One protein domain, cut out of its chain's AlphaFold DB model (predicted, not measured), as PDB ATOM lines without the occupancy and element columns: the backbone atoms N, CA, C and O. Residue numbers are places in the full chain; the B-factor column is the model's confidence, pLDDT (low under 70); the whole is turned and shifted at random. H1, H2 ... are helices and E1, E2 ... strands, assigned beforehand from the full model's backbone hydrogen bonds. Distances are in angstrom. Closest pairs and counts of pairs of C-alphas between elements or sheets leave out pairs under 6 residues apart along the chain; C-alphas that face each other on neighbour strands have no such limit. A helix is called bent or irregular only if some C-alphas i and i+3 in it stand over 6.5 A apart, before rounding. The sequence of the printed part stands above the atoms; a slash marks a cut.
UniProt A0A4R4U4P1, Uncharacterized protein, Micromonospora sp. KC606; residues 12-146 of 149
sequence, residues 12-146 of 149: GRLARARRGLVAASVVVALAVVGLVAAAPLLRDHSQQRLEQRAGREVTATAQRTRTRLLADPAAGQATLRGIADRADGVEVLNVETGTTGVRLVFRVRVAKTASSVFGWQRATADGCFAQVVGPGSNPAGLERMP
ATOM      1  N   GLY A  12      -8.948 -55.500  60.738       51.62
ATOM      2  CA  GLY A  12      -7.994 -54.416  61.014       51.62
ATOM      3  C   GLY A  12      -8.441 -53.013  60.573       51.62
ATOM      4  O   GLY A  12      -8.014 -52.019  61.164       51.62
ATOM      5  N   ARG A  13      -9.297 -52.900  59.545       52.72
ATOM      6  CA  ARG A  13      -9.749 -51.600  59.003       52.72
ATOM      7  C   ARG A  13     -10.900 -50.994  59.810       52.72
ATOM      8  O   ARG A  13     -10.884 -49.795  60.075       52.72
ATOM      9  N   LEU A  14     -11.831 -51.822  60.282       52.25
ATOM     10  CA  LEU A  14     -12.956 -51.389  61.118       52.25
ATOM     11  C   LEU A  14     -12.501 -50.917  62.507       52.25
ATOM     12  O   LEU A  14     -12.977 -49.892  62.992       52.25
ATOM     13  N   ALA A  15     -11.529 -51.600  63.123       57.03
ATOM     14  CA  ALA A  15     -10.971 -51.190  64.413       57.03
ATOM     15  C   ALA A  15     -10.212 -49.849  64.332       57.03
ATOM     16  O   ALA A  15     -10.313 -49.023  65.240       57.03
ATOM     17  N   ARG A  16      -9.491 -49.595  63.229       59.53
ATOM     18  CA  ARG A  16      -8.798 -48.315  62.982       59.53
ATOM     19  C   ARG A  16      -9.777 -47.169  62.727       59.53
ATOM     20  O   ARG A  16      -9.605 -46.102  63.307       59.53
ATOM     21  N   ALA A  17     -10.819 -47.405  61.927       63.47
ATOM     22  CA  ALA A  17     -11.868 -46.419  61.664       63.47
ATOM     23  C   ALA A  17     -12.660 -46.064  62.937       63.47
ATOM     24  O   ALA A  17     -12.871 -44.887  63.222       63.47
ATOM     25  N   ARG A  18     -13.015 -47.062  63.764       62.62
ATOM     26  CA  ARG A  18     -13.652 -46.834  65.074       62.62
ATOM     27  C   ARG A  18     -12.761 -46.046  66.031       62.62
ATOM     28  O   ARG A  18     -13.251 -45.130  66.679       62.62
ATOM     29  N   ARG A  19     -11.460 -46.353  66.106       65.81
ATOM     30  CA  ARG A  19     -10.518 -45.579  66.934       65.81
ATOM     31  C   ARG A  19     -10.364 -44.137  66.446       65.81
ATOM     32  O   ARG A  19     -10.312 -43.240  67.277       65.81
ATOM     33  N   GLY A  20     -10.344 -43.912  65.131       66.12
ATOM     34  CA  GLY A  20     -10.329 -42.567  64.548       66.12
ATOM     35  C   GLY A  20     -11.576 -41.753  64.904       66.12
ATOM     36  O   GLY A  20     -11.456 -40.597  65.298       66.12
ATOM     37  N   LEU A  21     -12.760 -42.373  64.855       72.38
ATOM     38  CA  LEU A  21     -14.022 -41.744  65.261       72.38
ATOM     39  C   LEU A  21     -14.063 -41.404  66.753       72.38
ATOM     40  O   LEU A  21     -14.469 -40.301  67.103       72.38
ATOM     41  N   VAL A  22     -13.604 -42.309  67.625       76.69
ATOM     42  CA  VAL A  22     -13.538 -42.054  69.075       76.69
ATOM     43  C   VAL A  22     -12.546 -40.934  69.389       76.69
ATOM     44  O   VAL A  22     -12.849 -40.042  70.177       76.69
ATOM     45  N   ALA A  23     -11.378 -40.933  68.744       75.38
ATOM     46  CA  ALA A  23     -10.407 -39.856  68.906       75.38
ATOM     47  C   ALA A  23     -10.989 -38.508  68.453       75.38
ATOM     48  O   ALA A  23     -10.895 -37.525  69.184       75.38
ATOM     49  N   ALA A  24     -11.661 -38.468  67.298       77.31
ATOM     50  CA  ALA A  24     -12.321 -37.263  66.805       77.31
ATOM     51  C   ALA A  24     -13.428 -36.782  67.755       77.31
ATOM     52  O   ALA A  24     -13.479 -35.596  68.077       77.31
ATOM     53  N   SER A  25     -14.274 -37.684  68.268       76.88
ATOM     54  CA  SER A  25     -15.326 -37.314  69.220       76.88
ATOM     55  C   SER A  25     -14.760 -36.783  70.533       76.88
ATOM     56  O   SER A  25     -15.302 -35.831  71.086       76.88
ATOM     57  N   VAL A  26     -13.651 -37.352  71.019       82.44
ATOM     58  CA  VAL A  26     -12.971 -36.868  72.229       82.44
ATOM     59  C   VAL A  26     -12.389 -35.474  72.001       82.44
ATOM     60  O   VAL A  26     -12.569 -34.603  72.845       82.44
ATOM     61  N   VAL A  27     -11.755 -35.225  70.852       83.94
ATOM     62  CA  VAL A  27     -11.229 -33.892  70.509       83.94
ATOM     63  C   VAL A  27     -12.355 -32.861  70.429       83.94
ATOM     64  O   VAL A  27     -12.229 -31.781  71.000       83.94
ATOM     65  N   VAL A  28     -13.474 -33.196  69.781       84.62
ATOM     66  CA  VAL A  28     -14.647 -32.311  69.712       84.62
ATOM     67  C   VAL A  28     -15.219 -32.054  71.106       84.62
ATOM     68  O   VAL A  28     -15.477 -30.904  71.449       84.62
ATOM     69  N   ALA A  29     -15.365 -33.089  71.938       81.69
ATOM     70  CA  ALA A  29     -15.860 -32.940  73.303       81.69
ATOM     71  C   ALA A  29     -14.948 -32.031  74.144       81.69
ATOM     72  O   ALA A  29     -15.439 -31.121  74.807       81.69
ATOM     73  N   LEU A  30     -13.627 -32.214  74.069       80.12
ATOM     74  CA  LEU A  30     -12.659 -31.360  74.763       80.12
ATOM     75  C   LEU A  30     -12.696 -29.913  74.257       80.12
ATOM     76  O   LEU A  30     -12.651 -28.989  75.065       80.12
ATOM     77  N   ALA A  31     -12.826 -29.704  72.945       80.62
ATOM     78  CA  ALA A  31     -12.951 -28.370  72.365       80.62
ATOM     79  C   ALA A  31     -14.231 -27.661  72.835       80.62
ATOM     80  O   ALA A  31     -14.183 -26.491  73.214       80.62
ATOM     81  N   VAL A  32     -15.363 -28.373  72.871       82.25
ATOM     82  CA  VAL A  32     -16.639 -27.843  73.375       82.25
ATOM     83  C   VAL A  32     -16.536 -27.504  74.861       82.25
ATOM     84  O   VAL A  32     -16.911 -26.402  75.254       82.25
ATOM     85  N   VAL A  33     -15.977 -28.394  75.686       81.62
ATOM     86  CA  VAL A  33     -15.781 -28.138  77.124       81.62
ATOM     87  C   VAL A  33     -14.852 -26.942  77.348       81.62
ATOM     88  O   VAL A  33     -15.161 -26.076  78.166       81.62
ATOM     89  N   GLY A  34     -13.762 -26.841  76.584       77.88
ATOM     90  CA  GLY A  34     -12.851 -25.697  76.632       77.88
ATOM     91  C   GLY A  34     -13.538 -24.377  76.271       77.88
ATOM     92  O   GLY A  34     -13.364 -23.382  76.972       77.88
ATOM     93  N   LEU A  35     -14.377 -24.371  75.231       74.31
ATOM     94  CA  LEU A  35     -15.181 -23.207  74.841       74.31
ATOM     95  C   LEU A  35     -16.186 -22.803  75.925       74.31
ATOM     96  O   LEU A  35     -16.295 -21.618  76.235       74.31
ATOM     97  N   VAL A  36     -16.887 -23.766  76.526       74.75
ATOM     98  CA  VAL A  36     -17.855 -23.504  77.604       74.75
ATOM     99  C   VAL A  36     -17.159 -22.932  78.841       74.75
ATOM    100  O   VAL A  36     -17.671 -21.992  79.445       74.75
ATOM    101  N   ALA A  37     -15.972 -23.437  79.186       77.56
ATOM    102  CA  ALA A  37     -15.192 -22.936  80.314       77.56
ATOM    103  C   ALA A  37     -14.582 -21.543  80.055       77.56
ATOM    104  O   ALA A  37     -14.502 -20.728  80.974       77.56
ATOM    105  N   ALA A  38     -14.178 -21.238  78.816       76.31
ATOM    106  CA  ALA A  38     -13.556 -19.957  78.458       76.31
ATOM    107  C   ALA A  38     -14.568 -18.833  78.156       76.31
ATOM    108  O   ALA A  38     -14.263 -17.653  78.346       76.31
ATOM    109  N   ALA A  39     -15.779 -19.174  77.709       76.38
ATOM    110  CA  ALA A  39     -16.844 -18.218  77.411       76.38
ATOM    111  C   ALA A  39     -17.155 -17.213  78.545       76.38
ATOM    112  O   ALA A  39     -17.250 -16.020  78.236       76.38
ATOM    113  N   PRO A  40     -17.287 -17.603  79.835       75.69
ATOM    114  CA  PRO A  40     -17.559 -16.643  80.907       75.69
ATOM    115  C   PRO A  40     -16.433 -15.620  81.089       75.69
ATOM    116  O   PRO A  40     -16.726 -14.443  81.277       75.69
ATOM    117  N   LEU A  41     -15.166 -16.019  80.944       78.12
ATOM    118  CA  LEU A  41     -14.020 -15.106  81.052       78.12
ATOM    119  C   LEU A  41     -13.990 -14.090  79.904       78.12
ATOM    120  O   LEU A  41     -13.720 -12.906  80.102       78.12
ATOM    121  N   LEU A  42     -14.309 -14.537  78.687       78.25
ATOM    122  CA  LEU A  42     -14.405 -13.653  77.524       78.25
ATOM    123  C   LEU A  42     -15.574 -12.668  77.660       78.25
ATOM    124  O   LEU A  42     -15.439 -11.489  77.314       78.25
ATOM    125  N   ARG A  43     -16.707 -13.134  78.198       82.44
ATOM    126  CA  ARG A  43     -17.849 -12.276  78.522       82.44
ATOM    127  C   ARG A  43     -17.455 -11.230  79.562       82.44
ATOM    128  O   ARG A  43     -17.732 -10.054  79.336       82.44
ATOM    129  N   ASP A  44     -16.763 -11.630  80.622       84.38
ATOM    130  CA  ASP A  44     -16.324 -10.737  81.694       84.38
ATOM    131  C   ASP A  44     -15.380  -9.643  81.176       84.38
ATOM    132  O   ASP A  44     -15.652  -8.454  81.323       84.38
ATOM    133  N   HIS A  45     -14.356 -10.008  80.400       86.38
ATOM    134  CA  HIS A  45     -13.467  -9.022  79.780       86.38
ATOM    135  C   HIS A  45     -14.190  -8.047  78.844       86.38
ATOM    136  O   HIS A  45     -13.860  -6.855  78.802       86.38
ATOM    137  N   SER A  46     -15.164  -8.528  78.066       84.62
ATOM    138  CA  SER A  46     -15.943  -7.655  77.182       84.62
ATOM    139  C   SER A  46     -16.820  -6.671  77.968       84.62
ATOM    140  O   SER A  46     -16.862  -5.486  77.626       84.62
ATOM    141  N   GLN A  47     -17.426  -7.131  79.064       88.00
ATOM    142  CA  GLN A  47     -18.219  -6.313  79.977       88.00
ATOM    143  C   GLN A  47     -17.341  -5.266  80.676       88.00
ATOM    144  O   GLN A  47     -17.652  -4.075  80.649       88.00
ATOM    145  N   GLN A  48     -16.174  -5.670  81.174       88.75
ATOM    146  CA  GLN A  48     -15.220  -4.786  81.839       88.75
ATOM    147  C   GLN A  48     -14.722  -3.667  80.909       88.75
ATOM    148  O   GLN A  48     -14.573  -2.513  81.315       88.75
ATOM    149  N   ARG A  49     -14.516  -3.958  79.616       90.69
ATOM    150  CA  ARG A  49     -14.193  -2.922  78.617       90.69
ATOM    151  C   ARG A  49     -15.336  -1.930  78.418       90.69
ATOM    152  O   ARG A  49     -15.067  -0.746  78.195       90.69
ATOM    153  N   LEU A  50     -16.584  -2.392  78.461       92.44
ATOM    154  CA  LEU A  50     -17.759  -1.532  78.337       92.44
ATOM    155  C   LEU A  50     -17.905  -0.621  79.564       92.44
ATOM    156  O   LEU A  50     -18.135   0.576  79.405       92.44
ATOM    157  N   GLU A  51     -17.669  -1.153  80.760       91.69
ATOM    158  CA  GLU A  51     -17.657  -0.398  82.017       91.69
ATOM    159  C   GLU A  51     -16.547   0.651  82.042       91.69
ATOM    160  O   GLU A  51     -16.804   1.822  82.315       91.69
ATOM    161  N   GLN A  52     -15.329   0.288  81.637       93.12
ATOM    162  CA  GLN A  52     -14.236   1.252  81.503       93.12
ATOM    163  C   GLN A  52     -14.548   2.349  80.475       93.12
ATOM    164  O   GLN A  52     -14.159   3.502  80.661       93.12
ATOM    165  N   ARG A  53     -15.242   2.021  79.376       92.56
ATOM    166  CA  ARG A  53     -15.705   3.027  78.403       92.56
ATOM    167  C   ARG A  53     -16.744   3.959  79.019       92.56
ATOM    168  O   ARG A  53     -16.627   5.165  78.827       92.56
ATOM    169  N   ALA A  54     -17.713   3.424  79.757       93.75
ATOM    170  CA  ALA A  54     -18.702   4.231  80.464       93.75
ATOM    171  C   ALA A  54     -18.027   5.151  81.497       93.75
ATOM    172  O   ALA A  54     -18.301   6.347  81.515       93.75
ATOM    173  N   GLY A  55     -17.061   4.640  82.268       93.56
ATOM    174  CA  GLY A  55     -16.288   5.428  83.230       93.56
ATOM    175  C   GLY A  55     -15.455   6.542  82.584       93.56
ATOM    176  O   GLY A  55     -15.453   7.671  83.069       93.56
ATOM    177  N   ARG A  56     -14.797   6.273  81.448       94.94
ATOM    178  CA  ARG A  56     -14.087   7.322  80.689       94.94
ATOM    179  C   ARG A  56     -15.033   8.407  80.183       94.94
ATOM    180  O   ARG A  56     -14.677   9.581  80.220       94.94
ATOM    181  N   GLU A  57     -16.226   8.027  79.736       96.25
ATOM    182  CA  GLU A  57     -17.246   8.983  79.297       96.25
ATOM    183  C   GLU A  57     -17.721   9.867  80.457       96.25
ATOM    184  O   GLU A  57     -17.878  11.065  80.264       96.25
ATOM    185  N   VAL A  58     -17.874   9.323  81.670       96.81
ATOM    186  CA  VAL A  58     -18.213  10.112  82.869       96.81
ATOM    187  C   VAL A  58     -17.190  11.230  83.084       96.81
ATOM    188  O   VAL A  58     -17.565  12.395  83.221       96.81
ATOM    189  N   THR A  59     -15.893  10.906  83.058       95.75
ATOM    190  CA  THR A  59     -14.830  11.913  83.205       95.75
ATOM    191  C   THR A  59     -14.810  12.901  82.039       95.75
ATOM    192  O   THR A  59     -14.644  14.098  82.262       95.75
ATOM    193  N   ALA A  60     -15.007  12.431  80.805       96.62
ATOM    194  CA  ALA A  60     -15.045  13.291  79.625       96.62
ATOM    195  C   ALA A  60     -16.215  14.288  79.679       96.62
ATOM    196  O   ALA A  60     -16.023  15.477  79.428       96.62
ATOM    197  N   THR A  61     -17.408  13.830  80.060       96.50
ATOM    198  CA  THR A  61     -18.583  14.683  80.261       96.50
ATOM    199  C   THR A  61     -18.351  15.667  81.398       96.50
ATOM    200  O   THR A  61     -18.623  16.850  81.222       96.50
ATOM    201  N   ALA A  62     -17.761  15.241  82.518       96.94
ATOM    202  CA  ALA A  62     -17.445  16.141  83.625       96.94
ATOM    203  C   ALA A  62     -16.470  17.262  83.215       96.94
ATOM    204  O   ALA A  62     -16.714  18.431  83.512       96.94
ATOM    205  N   GLN A  63     -15.407  16.935  82.468       97.06
ATOM    206  CA  GLN A  63     -14.470  17.937  81.943       97.06
ATOM    207  C   GLN A  63     -15.130  18.855  80.908       97.06
ATOM    208  O   GLN A  63     -14.920  20.064  80.942       97.06
ATOM    209  N   ARG A  64     -15.986  18.321  80.028       96.81
ATOM    210  CA  ARG A  64     -16.750  19.132  79.067       96.81
ATOM    211  C   ARG A  64     -17.686  20.111  79.779       96.81
ATOM    212  O   ARG A  64     -17.752  21.277  79.393       96.81
ATOM    213  N   THR A  65     -18.383  19.662  80.822       96.38
ATOM    214  CA  THR A  65     -19.231  20.516  81.665       96.38
ATOM    215  C   THR A  65     -18.398  21.589  82.352       96.38
ATOM    216  O   THR A  65     -18.767  22.758  82.292       96.38
ATOM    217  N   ARG A  66     -17.227  21.242  82.899       96.06
ATOM    218  CA  ARG A  66     -16.277  22.223  83.439       96.06
ATOM    219  C   ARG A  66     -15.896  23.283  82.410       96.06
ATOM    220  O   ARG A  66     -15.981  24.463  82.724       96.06
ATOM    221  N   THR A  67     -15.509  22.898  81.195       95.75
ATOM    222  CA  THR A  67     -15.153  23.864  80.143       95.75
ATOM    223  C   THR A  67     -16.306  24.821  79.842       95.75
ATOM    224  O   THR A  67     -16.075  26.013  79.680       95.75
ATOM    225  N   ARG A  68     -17.551  24.325  79.814       95.56
ATOM    226  CA  ARG A  68     -18.741  25.166  79.608       95.56
ATOM    227  C   ARG A  68     -19.006  26.110  80.781       95.56
ATOM    228  O   ARG A  68     -19.356  27.258  80.551       95.56
ATOM    229  N   LEU A  69     -18.837  25.638  82.015       94.31
ATOM    230  CA  LEU A  69     -19.010  26.451  83.223       94.31
ATOM    231  C   LEU A  69     -17.948  27.550  83.331       94.31
ATOM    232  O   LEU A  69     -18.258  28.664  83.730       94.31
ATOM    233  N   LEU A  70     -16.707  27.247  82.950       94.62
ATOM    234  CA  LEU A  70     -15.587  28.190  82.995       94.62
ATOM    235  C   LEU A  70     -15.531  29.143  81.790       94.62
ATOM    236  O   LEU A  70     -14.672  30.017  81.764       94.62
ATOM    237  N   ALA A  71     -16.419  28.987  80.802       94.38
ATOM    238  CA  ALA A  71     -16.494  29.891  79.655       94.38
ATOM    239  C   ALA A  71     -16.994  31.294  80.044       94.38
ATOM    240  O   ALA A  71     -16.618  32.270  79.403       94.38
ATOM    241  N   ASP A  72     -17.807  31.385  81.099       92.38
ATOM    242  CA  ASP A  72     -18.236  32.646  81.705       92.38
ATOM    243  C   ASP A  72     -18.001  32.596  83.227       92.38
ATOM    244  O   ASP A  72     -18.889  32.213  83.993       92.38
ATOM    245  N   PRO A  73     -16.785  32.940  83.693       88.88
ATOM    246  CA  PRO A  73     -16.412  32.838  85.102       88.88
ATOM    247  C   PRO A  73     -17.095  33.881  86.002       88.88
ATOM    248  O   PRO A  73     -16.991  33.782  87.226       88.88
ATOM    249  N   ALA A  74     -17.779  34.871  85.418       90.88
ATOM    250  CA  ALA A  74     -18.564  35.873  86.137       90.88
ATOM    251  C   ALA A  74     -20.065  35.522  86.193       90.88
ATOM    252  O   ALA A  74     -20.843  36.248  86.816       90.88
ATOM    253  N   ALA A  75     -20.480  34.414  85.567       91.38
ATOM    254  CA  ALA A  75     -21.866  33.976  85.564       91.38
ATOM    255  C   ALA A  75     -22.387  33.710  86.985       91.38
ATOM    256  O   ALA A  75     -21.752  33.051  87.808       91.38
ATOM    257  N   GLY A  76     -23.602  34.190  87.256       91.06
ATOM    258  CA  GLY A  76     -24.292  33.929  88.515       91.06
ATOM    259  C   GLY A  76     -24.770  32.479  88.654       91.06
ATOM    260  O   GLY A  76     -24.864  31.722  87.684       91.06
ATOM    261  N   GLN A  77     -25.161  32.113  89.877       94.12
ATOM    262  CA  GLN A  77     -25.625  30.770  90.250       94.12
ATOM    263  C   GLN A  77     -26.701  30.194  89.316       94.12
ATOM    264  O   GLN A  77     -26.586  29.044  88.893       94.12
ATOM    265  N   ALA A  78     -27.734  30.970  88.973       94.50
ATOM    266  CA  ALA A  78     -28.820  30.501  88.110       94.50
ATOM    267  C   ALA A  78     -28.328  30.163  86.691       94.50
ATOM    268  O   ALA A  78     -28.697  29.132  86.131       94.50
ATOM    269  N   THR A  79     -27.445  30.997  86.137       94.94
ATOM    270  CA  THR A  79     -26.848  30.788  84.813       94.94
ATOM    271  C   THR A  79     -25.958  29.550  84.801       94.94
ATOM    272  O   THR A  79     -26.097  28.707  83.916       94.94
ATOM    273  N   LEU A  80     -25.089  29.395  85.803       95.12
ATOM    274  CA  LEU A  80     -24.210  28.229  85.925       95.12
ATOM    275  C   LEU A  80     -24.999  26.930  86.113       95.12
ATOM    276  O   LEU A  80     -24.700  25.927  85.463       95.12
ATOM    277  N   ARG A  81     -26.059  26.961  86.930       96.00
ATOM    278  CA  ARG A  81     -26.997  25.842  87.058       96.00
ATOM    279  C   ARG A  81     -27.629  25.497  85.711       96.00
ATOM    280  O   ARG A  81     -27.554  24.351  85.288       96.00
ATOM    281  N   GLY A  82     -28.141  26.492  84.988       95.25
ATOM    282  CA  GLY A  82     -28.721  26.293  83.660       95.25
ATOM    283  C   GLY A  82     -27.721  25.811  82.599       95.25
ATOM    284  O   GLY A  82     -28.116  25.164  81.633       95.25
ATOM    285  N   ILE A  83     -26.425  26.110  82.729       95.31
ATOM    286  CA  ILE A  83     -25.372  25.540  81.870       95.31
ATOM    287  C   ILE A  83     -25.187  24.049  82.163       95.31
ATOM    288  O   ILE A  83     -25.104  23.255  81.224       95.31
ATOM    289  N   ALA A  84     -25.128  23.670  83.441       94.56
ATOM    290  CA  ALA A  84     -24.954  22.281  83.848       94.56
ATOM    291  C   ALA A  84     -26.196  21.422  83.560       94.56
ATOM    292  O   ALA A  84     -26.042  20.332  83.022       94.56
ATOM    293  N   ASP A  85     -27.405  21.928  83.814       93.69
ATOM    294  CA  ASP A  85     -28.666  21.210  83.557       93.69
ATOM    295  C   ASP A  85     -28.899  20.935  82.057       93.69
ATOM    296  O   ASP A  85     -29.604  20.000  81.690       93.69
ATOM    297  N   ARG A  86     -28.282  21.722  81.163       94.12
ATOM    298  CA  ARG A  86     -28.304  21.484  79.707       94.12
ATOM    299  C   ARG A  86     -27.273  20.457  79.237       94.12
ATOM    300  O   ARG A  86     -27.225  20.151  78.046       94.12
ATOM    301  N   ALA A  87     -26.385  19.986  80.108       93.25
ATOM    302  CA  ALA A  87     -25.409  18.974  79.741       93.25
ATOM    303  C   ALA A  87     -26.026  17.575  79.861       93.25
ATOM    304  O   ALA A  87     -26.534  17.186  80.909       93.25
ATOM    305  N   ASP A  88     -25.950  16.800  78.779       93.00
ATOM    306  CA  ASP A  88     -26.526  15.458  78.741       93.00
ATOM    307  C   ASP A  88     -25.929  14.549  79.818       93.00
ATOM    308  O   ASP A  88     -24.707  14.419  79.951       93.00
ATOM    309  N   GLY A  89     -26.812  13.896  80.574       92.25
ATOM    310  CA  GLY A  89     -26.422  13.001  81.660       92.25
ATOM    311  C   GLY A  89     -25.850  13.720  82.883       92.25
ATOM    312  O   GLY A  89     -25.257  13.054  83.727       92.25
ATOM    313  N   VAL A  90     -26.003  15.043  82.998       96.81
ATOM    314  CA  VAL A  90     -25.595  15.815  84.177       96.81
ATOM    315  C   VAL A  90     -26.811  16.166  85.024       96.81
ATOM    316  O   VAL A  90     -27.846  16.582  84.522       96.81
ATOM    317  N   GLU A  91     -26.667  16.006  86.331       96.38
ATOM    318  CA  GLU A  91     -27.669  16.333  87.332       96.38
ATOM    319  C   GLU A  91     -27.031  17.238  88.384       96.38
ATOM    320  O   GLU A  91     -26.084  16.838  89.064       96.38
ATOM    321  N   VAL A  92     -27.528  18.466  88.526       96.38
ATOM    322  CA  VAL A  92     -27.020  19.399  89.536       96.38
ATOM    323  C   VAL A  92     -27.573  19.025  90.908       96.38
ATOM    324  O   VAL A  92     -28.772  19.137  91.162       96.38
ATOM    325  N   LEU A  93     -26.679  18.615  91.807       95.56
ATOM    326  CA  LEU A  93     -27.018  18.206  93.169       95.56
ATOM    327  C   LEU A  93     -27.087  19.403  94.115       95.56
ATOM    328  O   LEU A  93     -27.995  19.494  94.934       95.56
ATOM    329  N   ASN A  94     -26.129  20.324  94.005       95.44
ATOM    330  CA  ASN A  94     -26.055  21.491  94.874       95.44
ATOM    331  C   ASN A  94     -25.392  22.671  94.159       95.44
ATOM    332  O   ASN A  94     -24.528  22.481  93.299       95.44
ATOM    333  N   VAL A  95     -25.792  23.888  94.522       95.38
ATOM    334  CA  VAL A  95     -25.146  25.119  94.070       95.38
ATOM    335  C   VAL A  95     -25.079  26.102  95.224       95.38
ATOM    336  O   VAL A  95     -26.112  26.515  95.748       95.38
ATOM    337  N   GLU A  96     -23.866  26.506  95.578       94.44
ATOM    338  CA  GLU A  96     -23.597  27.396  96.701       94.44
ATOM    339  C   GLU A  96     -22.790  28.599  96.229       94.44
ATOM    340  O   GLU A  96     -21.785  28.452  95.535       94.44
ATOM    341  N   THR A  97     -23.213  29.798  96.617       93.00
ATOM    342  CA  THR A  97     -22.433  31.015  96.381       93.00
ATOM    343  C   THR A  97     -21.538  31.268  97.590       93.00
ATOM    344  O   THR A  97     -22.012  31.293  98.723       93.00
ATOM    345  N   GLY A  98     -20.244  31.456  97.349       87.25
ATOM    346  CA  GLY A  98     -19.243  31.773  98.361       87.25
ATOM    347  C   GLY A  98     -18.406  32.992  97.980       87.25
ATOM    348  O   GLY A  98     -18.578  33.599  96.925       87.25
ATOM    349  N   THR A  99     -17.456  33.343  98.844       84.88
ATOM    350  CA  THR A  99     -16.575  34.511  98.659       84.88
ATOM    351  C   THR A  99     -15.624  34.377  97.467       84.88
ATOM    352  O   THR A  99     -15.187  35.380  96.915       84.88
ATOM    353  N   THR A 100     -15.309  33.148  97.055       84.94
ATOM    354  CA  THR A 100     -14.411  32.839  95.931       84.94
ATOM    355  C   THR A 100     -15.147  32.604  94.607       84.94
ATOM    356  O   THR A 100     -14.497  32.413  93.579       84.94
ATOM    357  N   GLY A 101     -16.485  32.621  94.617       91.75
ATOM    358  CA  GLY A 101     -17.333  32.327  93.464       91.75
ATOM    359  C   GLY A 101     -18.455  31.340  93.792       91.75
ATOM    360  O   GLY A 101     -18.821  31.142  94.948       91.75
ATOM    361  N   VAL A 102     -19.008  30.708  92.763       94.94
ATOM    362  CA  VAL A 102     -20.084  29.719  92.869       94.94
ATOM    363  C   VAL A 102     -19.496  28.310  92.860       94.94
ATOM    364  O   VAL A 102     -18.837  27.905  91.902       94.94
ATOM    365  N   ARG A 103     -19.761  27.532  93.909       95.56
ATOM    366  CA  ARG A 103     -19.470  26.099  93.969       95.56
ATOM    367  C   ARG A 103     -20.656  25.321  93.414       95.56
ATOM    368  O   ARG A 103     -21.742  25.330  93.987       95.56
ATOM    369  N   LEU A 104     -20.434  24.619  92.311       96.19
ATOM    370  CA  LEU A 104     -21.405  23.727  91.695       96.19
ATOM    371  C   LEU A 104     -21.038  22.276  92.011       96.19
ATOM    372  O   LEU A 104     -19.921  21.848  91.717       96.19
ATOM    373  N   VAL A 105     -21.978  21.514  92.564       96.88
ATOM    374  CA  VAL A 105     -21.866  20.063  92.745       96.88
ATOM    375  C   VAL A 105     -22.835  19.381  91.798       96.88
ATOM    376  O   VAL A 105     -24.037  19.648  91.824       96.88
ATOM    377  N   PHE A 106     -22.325  18.476  90.974       97.19
ATOM    378  CA  PHE A 106     -23.128  17.773  89.985       97.19
ATOM    379  C   PHE A 106     -22.731  16.303  89.876       97.19
ATOM    380  O   PHE A 106     -21.579  15.921  90.080       97.19
ATOM    381  N   ARG A 107     -23.712  15.472  89.537       97.56
ATOM    382  CA  ARG A 107     -23.561  14.057  89.218       97.56
ATOM    383  C   ARG A 107     -23.607  13.884  87.711       97.56
ATOM    384  O   ARG A 107     -24.470  14.437  87.045       97.56
ATOM    385  N   VAL A 108     -22.697  13.087  87.179       97.56
ATOM    386  CA  VAL A 108     -22.707  12.637  85.790       97.56
ATOM    387  C   VAL A 108     -23.156  11.184  85.779       97.56
ATOM    388  O   VAL A 108     -22.612  10.382  86.531       97.56
ATOM    389  N   ARG A 109     -24.121  10.837  84.928       96.00
ATOM    390  CA  ARG A 109     -24.611   9.475  84.704       96.00
ATOM    391  C   ARG A 109     -24.460   9.121  83.234       96.00
ATOM    392  O   ARG A 109     -24.926   9.842  82.355       96.00
ATOM    393  N   VAL A 110     -23.844   7.982  82.964       95.38
ATOM    394  CA  VAL A 110     -23.659   7.450  81.617       95.38
ATOM    395  C   VAL A 110     -24.209   6.036  81.565       95.38
ATOM    396  O   VAL A 110     -23.831   5.179  82.359       95.38
ATOM    397  N   ALA A 111     -25.055   5.776  80.572       93.19
ATOM    398  CA  ALA A 111     -25.449   4.432  80.183       93.19
ATOM    399  C   ALA A 111     -24.881   4.129  78.792       93.19
ATOM    400  O   ALA A 111     -25.043   4.912  77.856       93.19
ATOM    401  N   LYS A 112     -24.205   2.989  78.648       90.06
ATOM    402  CA  LYS A 112     -23.728   2.468  77.365       90.06
ATOM    403  C   LYS A 112     -24.329   1.093  77.134       90.06
ATOM    404  O   LYS A 112     -24.399   0.268  78.044       90.06
ATOM    405  N   THR A 113     -24.722   0.840  75.897       89.62
ATOM    406  CA  THR A 113     -25.157  -0.474  75.429       89.62
ATOM    407  C   THR A 113     -24.272  -0.912  74.272       89.62
ATOM    408  O   THR A 113     -23.772  -0.086  73.509       89.62
ATOM    409  N   ALA A 114     -24.040  -2.216  74.163       87.19
ATOM    410  CA  ALA A 114     -23.291  -2.802  73.063       87.19
ATOM    411  C   ALA A 114     -23.842  -4.188  72.719       87.19
ATOM    412  O   ALA A 114     -24.232  -4.952  73.602       87.19
ATOM    413  N   SER A 115     -23.858  -4.515  71.432       86.12
ATOM    414  CA  SER A 115     -24.067  -5.881  70.957       86.12
ATOM    415  C   SER A 115     -22.753  -6.658  71.040       86.12
ATOM    416  O   SER A 115     -21.719  -6.176  70.577       86.12
ATOM    417  N   SER A 116     -22.794  -7.866  71.595       81.62
ATOM    418  CA  SER A 116     -21.662  -8.791  71.675       81.62
ATOM    419  C   SER A 116     -22.072 -10.170  71.155       81.62
ATOM    420  O   SER A 116     -23.259 -10.491  71.092       81.62
ATOM    421  N   VAL A 117     -21.091 -11.020  70.839       83.00
ATOM    422  CA  VAL A 117     -21.319 -12.444  70.516       83.00
ATOM    423  C   VAL A 117     -22.014 -13.201  71.655       83.00
ATOM    424  O   VAL A 117     -22.607 -14.249  71.433       83.00
ATOM    425  N   PHE A 118     -21.994 -12.642  72.869       80.44
ATOM    426  CA  PHE A 118     -22.681 -13.169  74.050       80.44
ATOM    427  C   PHE A 118     -24.056 -12.514  74.311       80.44
ATOM    428  O   PHE A 118     -24.621 -12.674  75.395       80.44
ATOM    429  N   GLY A 119     -24.594 -11.752  73.356       85.12
ATOM    430  CA  GLY A 119     -25.856 -11.016  73.474       85.12
ATOM    431  C   GLY A 119     -25.673  -9.530  73.800       85.12
ATOM    432  O   GLY A 119     -24.592  -8.962  73.639       85.12
ATOM    433  N   TRP A 120     -26.754  -8.883  74.240       85.12
ATOM    434  CA  TRP A 120     -26.734  -7.467  74.611       85.12
ATOM    435  C   TRP A 120     -26.026  -7.253  75.946       85.12
ATOM    436  O   TRP A 120     -26.297  -7.936  76.933       85.12
ATOM    437  N   GLN A 121     -25.133  -6.271  75.966       89.25
ATOM    438  CA  GLN A 121     -24.402  -5.828  77.144       89.25
ATOM    439  C   GLN A 121     -24.787  -4.393  77.476       89.25
ATOM    440  O   GLN A 121     -25.054  -3.575  76.589       89.25
ATOM    441  N   ARG A 122     -24.815  -4.089  78.771       90.25
ATOM    442  CA  ARG A 122     -25.097  -2.756  79.298       90.25
ATOM    443  C   ARG A 122     -24.078  -2.441  80.379       90.25
ATOM    444  O   ARG A 122     -23.803  -3.288  81.220       90.25
ATOM    445  N   ALA A 123     -23.570  -1.219  80.362       92.38
ATOM    446  CA  ALA A 123     -22.803  -0.656  81.457       92.38
ATOM    447  C   ALA A 123     -23.414   0.681  81.860       92.38
ATOM    448  O   ALA A 123     -23.732   1.516  81.010       92.38
ATOM    449  N   THR A 124     -23.561   0.874  83.161       92.62
ATOM    450  CA  THR A 124     -23.918   2.152  83.768       92.62
ATOM    451  C   THR A 124     -22.742   2.613  84.605       92.62
ATOM    452  O   THR A 124     -22.163   1.815  85.337       92.62
ATOM    453  N   ALA A 125     -22.378   3.880  84.481       94.69
ATOM    454  CA  ALA A 125     -21.354   4.496  85.303       94.69
ATOM    455  C   ALA A 125     -21.833   5.869  85.745       94.69
ATOM    456  O   ALA A 125     -22.443   6.607  84.967       94.69
ATOM    457  N   ASP A 126     -21.520   6.218  86.980       96.00
ATOM    458  CA  ASP A 126     -21.801   7.518  87.545       96.00
ATOM    459  C   ASP A 126     -20.587   8.080  88.292       96.00
ATOM    460  O   ASP A 126     -19.628   7.381  88.636       96.00
ATOM    461  N   GLY A 127     -20.583   9.395  88.468       96.44
ATOM    462  CA  GLY A 127     -19.542  10.090  89.207       96.44
ATOM    463  C   GLY A 127     -19.986  11.483  89.609       96.44
ATOM    464  O   GLY A 127     -20.644  12.175  88.835       96.44
ATOM    465  N   CYS A 128     -19.616  11.889  90.819       97.38
ATOM    466  CA  CYS A 128     -19.968  13.185  91.371       97.38
ATOM    467  C   CYS A 128     -18.744  14.088  91.407       97.38
ATOM    468  O   CYS A 128     -17.626  13.647  91.691       97.38
ATOM    469  N   PHE A 129     -18.963  15.353  91.071       97.62
ATOM    470  CA  PHE A 129     -17.908  16.333  90.896       97.62
ATOM    471  C   PHE A 129     -18.302  17.666  91.519       97.62
ATOM    472  O   PHE A 129     -19.475  18.043  91.502       97.62
ATOM    473  N   ALA A 130     -17.309  18.380  92.036       96.50
ATOM    474  CA  ALA A 130     -17.432  19.769  92.444       96.50
ATOM    475  C   ALA A 130     -16.533  20.660  91.584       96.50
ATOM    476  O   ALA A 130     -15.367  20.346  91.335       96.50
ATOM    477  N   GLN A 131     -17.082  21.789  91.148       96.00
ATOM    478  CA  GLN A 131     -16.358  22.837  90.438       96.00
ATOM    479  C   GLN A 131     -16.669  24.182  91.084       96.00
ATOM    480  O   GLN A 131     -17.831  24.555  91.221       96.00
ATOM    481  N   VAL A 132     -15.627  24.931  91.435       95.00
ATOM    482  CA  VAL A 132     -15.763  26.340  91.819       95.00
ATOM    483  C   VAL A 132     -15.559  27.202  90.580       95.00
ATOM    484  O   VAL A 132     -14.567  27.038  89.867       95.00
ATOM    485  N   VAL A 133     -16.506  28.093  90.309       94.62
ATOM    486  CA  VAL A 133     -16.478  29.045  89.198       94.62
ATOM    487  C   VAL A 133     -16.462  30.450  89.777       94.62
ATOM    488  O   VAL A 133     -17.351  30.815  90.540       94.62
ATOM    489  N   GLY A 134     -15.453  31.235  89.427       92.81
ATOM    490  CA  GLY A 134     -15.337  32.615  89.874       92.81
ATOM    491  C   GLY A 134     -14.350  33.394  89.010       92.81
ATOM    492  O   GLY A 134     -13.576  32.780  88.272       92.81
ATOM    493  N   PRO A 135     -14.333  34.731  89.117       86.94
ATOM    494  CA  PRO A 135     -13.588  35.626  88.224       86.94
ATOM    495  C   PRO A 135     -12.057  35.594  88.408       86.94
ATOM    496  O   PRO A 135     -11.345  36.369  87.774       86.94
ATOM    497  N   GLY A 136     -11.530  34.735  89.286       80.88
ATOM    498  CA  GLY A 136     -10.096  34.619  89.541       80.88
ATOM    499  C   GLY A 136      -9.310  34.100  88.331       80.88
ATOM    500  O   GLY A 136      -9.811  33.315  87.530       80.88
ATOM    501  N   SER A 137      -8.040  34.493  88.230       76.00
ATOM    502  CA  SER A 137      -7.145  34.112  87.123       76.00
ATOM    503  C   SER A 137      -6.709  32.641  87.136       76.00
ATOM    504  O   SER A 137      -6.149  32.164  86.151       76.00
ATOM    505  N   ASN A 138      -6.960  31.916  88.231       82.94
ATOM    506  CA  ASN A 138      -6.622  30.504  88.368       82.94
ATOM    507  C   ASN A 138      -7.865  29.695  88.783       82.94
ATOM    508  O   ASN A 138      -8.211  29.670  89.969       82.94
ATOM    509  N   PRO A 139      -8.578  29.066  87.830       82.38
ATOM    510  CA  PRO A 139      -9.787  28.319  88.140       82.38
ATOM    511  C   PRO A 139      -9.455  27.077  88.967       82.38
ATOM    512  O   PRO A 139      -8.522  26.331  88.656       82.38
ATOM    513  N   ALA A 140     -10.270  26.805  89.989       87.62
ATOM    514  CA  ALA A 140     -10.115  25.609  90.804       87.62
ATOM    515  C   ALA A 140     -10.156  24.332  89.945       87.62
ATOM    516  O   ALA A 140     -10.849  24.253  88.916       87.62
ATOM    517  N   GLY A 141      -9.399  23.323  90.378       90.00
ATOM    518  CA  GLY A 141      -9.446  21.986  89.797       90.00
ATOM    519  C   GLY A 141     -10.840  21.371  89.913       90.00
ATOM    520  O   GLY A 141     -11.588  21.684  90.836       90.00
ATOM    521  N   LEU A 142     -11.175  20.479  88.978       95.56
ATOM    522  CA  LEU A 142     -12.369  19.653  89.107       95.56
ATOM    523  C   LEU A 142     -12.141  18.628  90.218       95.56
ATOM    524  O   LEU A 142     -11.283  17.754  90.080       95.56
ATOM    525  N   GLU A 143     -12.905  18.723  91.293       96.06
ATOM    526  CA  GLU A 143     -12.813  17.808  92.425       96.06
ATOM    527  C   GLU A 143     -13.766  16.629  92.206       96.06
ATOM    528  O   GLU A 143     -14.934  16.826  91.873       96.06
ATOM    529  N   ARG A 144     -13.286  15.393  92.384       96.00
ATOM    530  CA  ARG A 144     -14.139  14.197  92.366       96.00
ATOM    531  C   ARG A 144     -14.593  13.889  93.789       96.00
ATOM    532  O   ARG A 144     -13.763  13.810  94.685       96.00
ATOM    533  N   MET A 145     -15.890  13.667  93.968       95.19
ATOM    534  CA  MET A 145     -16.517  13.449  95.271       95.19
ATOM    535  C   MET A 145     -17.305  12.132  95.298       95.19
ATOM    536  O   MET A 145     -17.712  11.641  94.237       95.19
ATOM    537  N   PRO A 146     -17.542  11.546  96.485       93.75
ATOM    538  CA  PRO A 146     -18.478  10.437  96.622       93.75
ATOM    539  C   PRO A 146     -19.888  10.878  96.213       93.75
ATOM    540  O   PRO A 146     -20.309  11.999  96.504       93.75
TER     541      PRO A 146
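This is residues 12 to 146 of the 149 residues of an uncharacterized protein of Micromonospora sp. KC606 (UniProt A0A4R4U4P1). A very long, gently bent helix, H1, sticks out with residues 12 to 38, while its second arm, H1b, packs on one face of a twisted four-stranded sheet whose other face is bare. The short helix H2 folds back beside the end of H1b over the same face. The printed part has 135 residues, with two named helices and four named strands that follow along the chain as H1 H2 E1 E2 E3 E4, and is of mixed class, helices and strands; the sheet, in the order E1 - E2 - E3 - E4, is antiparallel throughout and a meander, each strand the antiparallel neighbour of the one before. It is an extended rod spanning 96 by 23 by 22 A, with a radius of gyration of the C-alphas of 26.9 A.

H1, residues 12 to 69, was assigned as one helix by its hydrogen bonds but is bent, C-alphas 37 and 40 being 6.7 A apart. Its arms are H1a, residues 12 to 37, 37.6 A, from C-alpha 12 at (-7.994, -54.416, 61.014), and H1b, residues 40 to 69, 43.2 A. H2 is residues 77 to 85, E1 90 to 98, E2 101 to 116, 46.7 A, E3 119 to 133, 44.0 A, and E4 143 to 145, ending at (-16.517, 13.449, 95.271).

H1a and H1b stand at a shallow tilt of 28 degrees. H1b is on the sheet, its C-alpha 51 being 5.2 A from C-alpha 123 of E3. With residues 65 to 69 alone it touches H2, a helical hairpin, C-alphas 69 and 80 closest at 6.1 A. H2 lies over E2, 7.9 A in height over the sheet. E1 bends by 60 degrees at residue 93. N 91 and O 107 of E1 and E2 are 2.8 A apart, N 110 and O 125 of E2 and E3 2.8 A, and N 145 and O 128 of E4 and E3 2.9 A, within hydrogen-bond range. Every O i to N i+4 pair is within range in H1b and H2, and 21 of 22 in H1a.

The farthest C-alphas, of Gly 12 and Thr 99, are 96.9 A apart. The printed part has no cut, and no link is long. Residues 12 to 20 have pLDDT under 70.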